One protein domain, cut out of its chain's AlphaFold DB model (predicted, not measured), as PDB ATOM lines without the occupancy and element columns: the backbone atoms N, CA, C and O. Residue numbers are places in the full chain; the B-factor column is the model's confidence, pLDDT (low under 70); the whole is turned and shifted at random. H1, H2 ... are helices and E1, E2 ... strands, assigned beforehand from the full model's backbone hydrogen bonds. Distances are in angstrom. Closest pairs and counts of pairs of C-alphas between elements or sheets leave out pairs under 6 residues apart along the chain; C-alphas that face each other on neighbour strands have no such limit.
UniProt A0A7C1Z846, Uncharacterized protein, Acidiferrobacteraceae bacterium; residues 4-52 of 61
ATOM      1  N   ASP A   4      33.940  12.770 -10.288       91.94
ATOM      2  CA  ASP A   4      34.426  11.565  -9.604       91.94
ATOM      3  C   ASP A   4      33.288  10.589  -9.273       91.94
ATOM      4  O   ASP A   4      33.416   9.374  -9.445       91.94
ATOM      5  N   GLN A   5      32.150  11.123  -8.818       93.81
ATOM      6  CA  GLN A   5      30.948  10.337  -8.553       93.81
ATOM      7  C   GLN A   5      30.380   9.738  -9.844       93.81
ATOM      8  O   GLN A   5      30.064   8.551  -9.862       93.81
ATOM      9  N   PHE A   6      30.297  10.523 -10.924       93.00
ATOM     10  CA  PHE A   6      29.835  10.044 -12.230       93.00
ATOM     11  C   PHE A   6      30.711   8.893 -12.747       93.00
ATOM     12  O   PHE A   6      30.203   7.833 -13.112       93.00
ATOM     13  N   GLU A   7      32.032   9.061 -12.720       93.88
ATOM     14  CA  GLU A   7      32.975   8.031 -13.163       93.88
ATOM     15  C   GLU A   7      32.912   6.772 -12.300       93.88
ATOM     16  O   GLU A   7      33.072   5.658 -12.806       93.88
ATOM     17  N   HIS A   8      32.689   6.928 -10.993       95.94
ATOM     18  CA  HIS A   8      32.445   5.796 -10.109       95.94
ATOM     19  C   HIS A   8      31.157   5.063 -10.493       95.94
ATOM     20  O   HIS A   8      31.177   3.838 -10.592       95.94
ATOM     21  N   THR A   9      30.067   5.785 -10.767       95.94
ATOM     22  CA  THR A   9      28.799   5.199 -11.218       95.94
ATOM     23  C   THR A   9      28.959   4.424 -12.526       95.94
ATOM     24  O   THR A   9      28.477   3.296 -12.608       95.94
ATOM     25  N   VAL A  10      29.679   4.968 -13.512       95.56
ATOM     26  CA  VAL A  10      29.968   4.285 -14.790       95.56
ATOM     27  C   VAL A  10      30.728   2.974 -14.560       95.56
ATOM     28  O   VAL A  10      30.305   1.922 -15.037       95.56
ATOM     29  N   ARG A  11      31.808   3.008 -13.768       96.81
ATOM     30  CA  ARG A  11      32.607   1.810 -13.448       96.81
ATOM     31  C   ARG A  11      31.814   0.770 -12.660       96.81
ATOM     32  O   ARG A  11      31.906  -0.421 -12.947       96.81
ATOM     33  N   ALA A  12      31.034   1.210 -11.675       97.06
ATOM     34  CA  ALA A  12      30.193   0.328 -10.877       97.06
ATOM     35  C   ALA A  12      29.112  -0.340 -11.735       97.06
ATOM     36  O   ALA A  12      28.882  -1.537 -11.592       97.06
ATOM     37  N   ALA A  13      28.486   0.401 -12.650       96.12
ATOM     38  CA  ALA A  13      27.471  -0.145 -13.540       96.12
ATOM     39  C   ALA A  13      28.040  -1.204 -14.490       96.12
ATOM     40  O   ALA A  13      27.462  -2.284 -14.574       96.12
ATOM     41  N   GLY A  14      29.188  -0.946 -15.128       95.38
ATOM     42  CA  GLY A  14      29.870  -1.954 -15.952       95.38
ATOM     43  C   GLY A  14      30.190  -3.226 -15.159       95.38
ATOM     44  O   GLY A  14      29.852  -4.328 -15.585       95.38
ATOM     45  N   ALA A  15      30.719  -3.077 -13.938       96.81
ATOM     46  CA  ALA A  15      31.020  -4.208 -13.059       96.81
ATOM     47  C   ALA A  15      29.770  -5.004 -12.631       96.81
ATOM     48  O   ALA A  15      29.821  -6.229 -12.567       96.81
ATOM     49  N   ILE A  16      28.652  -4.327 -12.341       95.88
ATOM     50  CA  ILE A  16      27.382  -4.970 -11.961       95.88
ATOM     51  C   ILE A  16      26.760  -5.704 -13.152       95.88
ATOM     52  O   ILE A  16      26.251  -6.811 -12.992       95.88
ATOM     53  N   LEU A  17      26.793  -5.086 -14.333       93.62
ATOM     54  CA  LEU A  17      26.238  -5.647 -15.563       93.62
ATOM     55  C   LEU A  17      27.143  -6.726 -16.179       93.62
ATOM     56  O   LEU A  17      26.676  -7.495 -17.014       93.62
ATOM     57  N   GLY A  18      28.411  -6.804 -15.765       94.25
ATOM     58  CA  GLY A  18      29.387  -7.744 -16.312       94.25
ATOM     59  C   GLY A  18      29.801  -7.409 -17.745       94.25
ATOM     60  O   GLY A  18      30.051  -8.320 -18.530       94.25
ATOM     61  N   VAL A  19      29.841  -6.118 -18.090       93.62
ATOM     62  CA  VAL A  19      30.177  -5.622 -19.432       93.62
ATOM     63  C   VAL A  19      31.318  -4.612 -19.366       93.62
ATOM     64  O   VAL A  19      31.436  -3.854 -18.401       93.62
ATOM     65  N   ASP A  20      32.125  -4.575 -20.423       93.56
ATOM     66  CA  ASP A  20      33.242  -3.632 -20.546       93.56
ATOM     67  C   ASP A  20      32.803  -2.264 -21.088       93.56
ATOM     68  O   ASP A  20      33.492  -1.262 -20.900       93.56
ATOM     69  N   GLU A  21      31.631  -2.204 -21.726       93.94
ATOM     70  CA  GLU A  21      31.085  -0.992 -22.329       93.94
ATOM     71  C   GLU A  21      29.602  -0.818 -21.971       93.94
ATOM     72  O   GLU A  21      28.817  -1.767 -21.972       93.94
ATOM     73  N   ILE A  22      29.212   0.423 -21.676       94.19
ATOM     74  CA  ILE A  22      27.834   0.807 -21.351       94.19
ATOM     75  C   ILE A  22      27.424   2.053 -22.133       94.19
ATOM     76  O   ILE A  22      28.261   2.882 -22.492       94.19
ATOM     77  N   LEU A  23      26.118   2.227 -22.327       95.06
ATOM     78  CA  LEU A  23      25.545   3.454 -22.862       95.06
ATOM     79  C   LEU A  23      25.016   4.327 -21.719       95.06
ATOM     80  O   LEU A  23      24.073   3.953 -21.020       95.06
ATOM     81  N   VAL A  24      25.592   5.519 -21.554       95.19
ATOM     82  CA  VAL A  24      25.043   6.554 -20.668       95.19
ATOM     83  C   VAL A  24      23.963   7.322 -21.420       95.19
ATOM     84  O   VAL A  24      24.209   7.860 -22.500       95.19
ATOM     85  N   ILE A  25      22.769   7.398 -20.837       93.75
ATOM     86  CA  ILE A  25      21.602   8.063 -21.424       93.75
ATOM     87  C   ILE A  25      21.063   9.166 -20.508       93.75
ATOM     88  O   ILE A  25      21.385   9.262 -19.321       93.75
ATOM     89  N   GLY A  26      20.208  10.017 -21.071       91.00
ATOM     90  CA  GLY A  26      19.591  11.118 -20.340       91.00
ATOM     91  C   GLY A  26      20.571  12.249 -20.018       91.00
ATOM     92  O   GLY A  26      21.565  12.461 -20.710       91.00
ATOM     93  N   SER A  27      20.273  13.017 -18.967       89.88
ATOM     94  CA  SER A  27      20.987  14.269 -18.656       89.88
ATOM     95  C   SER A  27      22.488  14.089 -18.386       89.88
ATOM     96  O   SER A  27      23.280  14.955 -18.755       89.88
ATOM     97  N   GLN A  28      22.901  12.957 -17.810       92.69
ATOM     98  CA  GLN A  28      24.315  12.671 -17.541       92.69
ATOM     99  C   GLN A  28      25.120  12.336 -18.801       92.69
ATOM    100  O   GLN A  28      26.341  12.451 -18.770       92.69
ATOM    101  N   ALA A  29      24.478  12.015 -19.930       93.06
ATOM    102  CA  ALA A  29      25.186  11.862 -21.201       93.06
ATOM    103  C   ALA A  29      25.831  13.190 -21.641       93.06
ATOM    104  O   ALA A  29      26.944  13.203 -22.163       93.06
ATOM    105  N   ILE A  30      25.180  14.323 -21.346       88.94
ATOM    106  CA  ILE A  30      25.751  15.655 -21.585       88.94
ATOM    107  C   ILE A  30      26.968  15.851 -20.684       88.94
ATOM    108  O   ILE A  30      28.023  16.247 -21.164       88.94
ATOM    109  N   HIS A  31      26.851  15.520 -19.394       88.25
ATOM    110  CA  HIS A  31      27.972  15.617 -18.460       88.25
ATOM    111  C   HIS A  31      29.169  14.767 -18.919       88.25
ATOM    112  O   HIS A  31      30.307  15.233 -18.868       88.25
ATOM    113  N   ALA A  32      28.918  13.557 -19.427       89.38
ATOM    114  CA  ALA A  32      29.926  12.648 -19.974       89.38
ATOM    115  C   ALA A  32      30.623  13.182 -21.237       89.38
ATOM    116  O   ALA A  32      31.787  12.878 -21.466       89.38
ATOM    117  N   SER A  33      29.913  13.971 -22.046       90.31
ATOM    118  CA  SER A  33      30.385  14.430 -23.361       90.31
ATOM    119  C   SER A  33      31.236  15.702 -23.314       90.31
ATOM    120  O   SER A  33      31.776  16.105 -24.340       90.31
ATOM    121  N   LEU A  34      31.322  16.363 -22.157       88.62
ATOM    122  CA  LEU A  34      32.043  17.625 -21.990       88.62
ATOM    123  C   LEU A  34      33.384  17.395 -21.290       88.62
ATOM    124  O   LEU A  34      33.451  16.717 -20.262       88.62
ATOM    125  N   ASP A  35      34.430  18.023 -21.815       87.44
ATOM    126  CA  ASP A  35      35.794  18.048 -21.276       87.44
ATOM    127  C   ASP A  35      36.028  19.188 -20.267       87.44
ATOM    128  O   ASP A  35      37.095  19.288 -19.665       87.44
ATOM    129  N   PHE A  36      35.012  20.018 -20.029       87.00
ATOM    130  CA  PHE A  36      35.001  21.066 -19.013       87.00
ATOM    131  C   PHE A  36      33.842  20.884 -18.027       87.00
ATOM    132  O   PHE A  36      32.886  20.138 -18.258       87.00
ATOM    133  N   GLU A  37      33.918  21.586 -16.898       84.94
ATOM    134  CA  GLU A  37      32.840  21.596 -15.916       84.94
ATOM    135  C   GLU A  37      31.716  22.544 -16.333       84.94
ATOM    136  O   GLU A  37      31.917  23.746 -16.496       84.94
ATOM    137  N   LEU A  38      30.505  21.999 -16.441       86.25
ATOM    138  CA  LEU A  38      29.277  22.769 -16.582       86.25
ATOM    139  C   LEU A  38      28.464  22.625 -15.283       86.25
ATOM    140  O   LEU A  38      27.963  21.525 -15.019       86.25
ATOM    141  N   PRO A  39      28.321  23.683 -14.459       86.31
ATOM    142  CA  PRO A  39      27.612  23.606 -13.178       86.31
ATOM    143  C   PRO A  39      26.192  23.039 -13.301       86.31
ATOM    144  O   PRO A  39      25.734  22.272 -12.453       86.31
ATOM    145  N   GLU A  40      25.497  23.355 -14.391       86.69
ATOM    146  CA  GLU A  40      24.155  22.866 -14.695       86.69
ATOM    147  C   GLU A  40      24.120  21.347 -14.897       86.69
ATOM    148  O   GLU A  40      23.170  20.698 -14.454       86.69
ATOM    149  N   ALA A  41      25.160  20.764 -15.500       83.19
ATOM    150  CA  ALA A  41      25.266  19.320 -15.703       83.19
ATOM    151  C   ALA A  41      25.490  18.563 -14.381       83.19
ATOM    152  O   ALA A  41      25.039  17.428 -14.226       83.19
ATOM    153  N   GLN A  42      26.101  19.214 -13.384       85.88
ATOM    154  CA  GLN A  42      26.301  18.639 -12.052       85.88
ATOM    155  C   GLN A  42      25.038  18.679 -11.173       85.88
ATOM    156  O   GLN A  42      25.022  18.058 -10.106       85.88
ATOM    157  N   ARG A  43      23.961  19.365 -11.589       88.75
ATOM    158  CA  ARG A  43      22.699  19.419 -10.820       88.75
ATOM    159  C   ARG A  43      21.964  18.085 -10.784       88.75
ATOM    160  O   ARG A  43      21.251  17.815  -9.822       88.75
ATOM    161  N   SER A  44      22.115  17.271 -11.826       87.81
ATOM    162  CA  SER A  44      21.491  15.953 -11.877       87.81
ATOM    163  C   SER A  44      22.164  15.000 -10.878       87.81
ATOM    164  O   SER A  44      23.385  15.020 -10.687       87.81
ATOM    165  N   ILE A  45      21.347  14.195 -10.198       90.88
ATOM    166  CA  ILE A  45      21.762  13.232  -9.163       90.88
ATOM    167  C   ILE A  45      21.592  11.774  -9.607       90.88
ATOM    168  O   ILE A  45      21.926  10.865  -8.857       90.88
ATOM    169  N   GLU A  46      21.074  11.554 -10.815       93.19
ATOM    170  CA  GLU A  46      20.762  10.244 -11.387       93.19
ATOM    171  C   GLU A  46      21.569  10.040 -12.670       93.19
ATOM    172  O   GLU A  46      21.727  10.981 -13.449       93.19
ATOM    173  N   THR A  47      22.030   8.810 -12.912       94.81
ATOM    174  CA  THR A  47      22.638   8.402 -14.188       94.81
ATOM    175  C   THR A  47      21.789   7.317 -14.830       94.81
ATOM    176  O   THR A  47      21.681   6.223 -14.282       94.81
ATOM    177  N   GLY A  48      21.215   7.609 -15.998       94.62
ATOM    178  CA  GLY A  48      20.562   6.596 -16.819       94.62
ATOM    179  C   GLY A  48      21.612   5.758 -17.541       94.62
ATOM    180  O   GLY A  48      22.511   6.312 -18.176       94.62
ATOM    181  N   ILE A  49      21.509   4.434 -17.439       95.38
ATOM    182  CA  ILE A  49      22.470   3.492 -18.020       95.38
ATOM    183  C   ILE A  49      21.715   2.383 -18.744       95.38
ATOM    184  O   ILE A  49      20.706   1.885 -18.249       95.38
ATOM    185  N   SER A  50      22.226   1.992 -19.907       93.31
ATOM    186  CA  SER A  50      21.755   0.848 -20.680       93.31
ATOM    187  C   SER A  50      22.944  -0.014 -21.113       93.31
ATOM    188  O   SER A  50      24.032   0.508 -21.373       93.31
ATOM    189  N   ALA A  51      22.754  -1.333 -21.162       89.94
ATOM    190  CA  ALA A  51      23.731  -2.247 -21.748       89.94
ATOM    191  C   ALA A  51      23.668  -2.147 -23.283       89.94
ATOM    192  O   ALA A  51      22.583  -2.033 -23.849       89.94
ATOM    193  N   LEU A  52      24.821  -2.186 -23.957       81.44
ATOM    194  CA  LEU A  52      24.881  -2.120 -25.427       81.44
ATOM    195  C   LEU A  52      24.259  -3.356 -26.087       81.44
ATOM    196  O   LEU A  52      23.587  -3.243 -27.109       81.44
TER     197      LEU A  52
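Overview. This is residues 4 to 52 of the 61 residues of an uncharacterized protein of Acidiferrobacteraceae bacterium (UniProt A0A7C1Z846). A short ribbon of two antiparallel strands, E1 and E2, has the long helix H1 over one of its faces, while the small helix H2 sits at the end of the ribbon where E1 ends and E2 begins. From H2 a long loop, residues 34 to 47, swings out past H2 to make the far end of the domain near Pro 39 and then comes back to E2. The printed part has 49 residues, with two named helices and two named strands in the order H1, E1, H2, E2, and its class is mixed, helices and strands. The whole is compact, with a radius of gyration of the C-alphas of 10.7 A, yet elongated in outline, spanning 32 by 19 by 18 A.

Arrangement. Start at residues 4 to 17, which form H1, and go on to residues 22 to 25, which form E1. Look at Gly 14 and Ile 22: their C-alphas, the closest of H1 and E1, are 6.4 A apart. Next come residues 27 to 33, which form H2; its closest C-alpha pair with E1 is Val 24 and Ala 32, at 7.8 A. H1 and H2 are near each other, with 5 pairs of C-alphas within 10 A. Last, residues 48 to 51 form E2, the antiparallel neighbour of E1, with 147 degrees between their directions. Check N 23 and O 50, and N 25 and O 48: each pair is within hydrogen-bond range at 2.9 A. The closest C-alphas of H1 and E2 are those of Leu 17 and Ala 51, at 7.5 A. Those of H2 and E2 are Gln 28 and Gly 48, at 7.2 A. Within H1 every O i to N i+4 pair is within hydrogen-bond range; in H2 it is 2 of 3.

Along the chain. Find C-alpha 4 at (34.426, 11.565, -9.604); from there H1 runs 20.0 A to C-alpha 17 at (26.238, -5.647, -15.563). E1 goes from Ile 22 to Ile 25, 9.6 A. H2 spans Ser 27 to Ser 33, 10.5 A. E2 begins at Gly 48 and ends 10.6 A on, at C-alpha 51, (23.731, -2.247, -21.748).

Size, cuts and confidence. The two C-alphas farthest apart are those of Gly 18 and Pro 39, at 31.6 A. The printed part runs from residue 4 to residue 52 and has no cut. The links from H1 to E1 and from E1 to H2 are tight, while the link from H2 to E2, with 14 residues, is long. Read the B-factor column for the model's confidence: the mean pLDDT of the printed part is 91.7, and no printed residue is under 70.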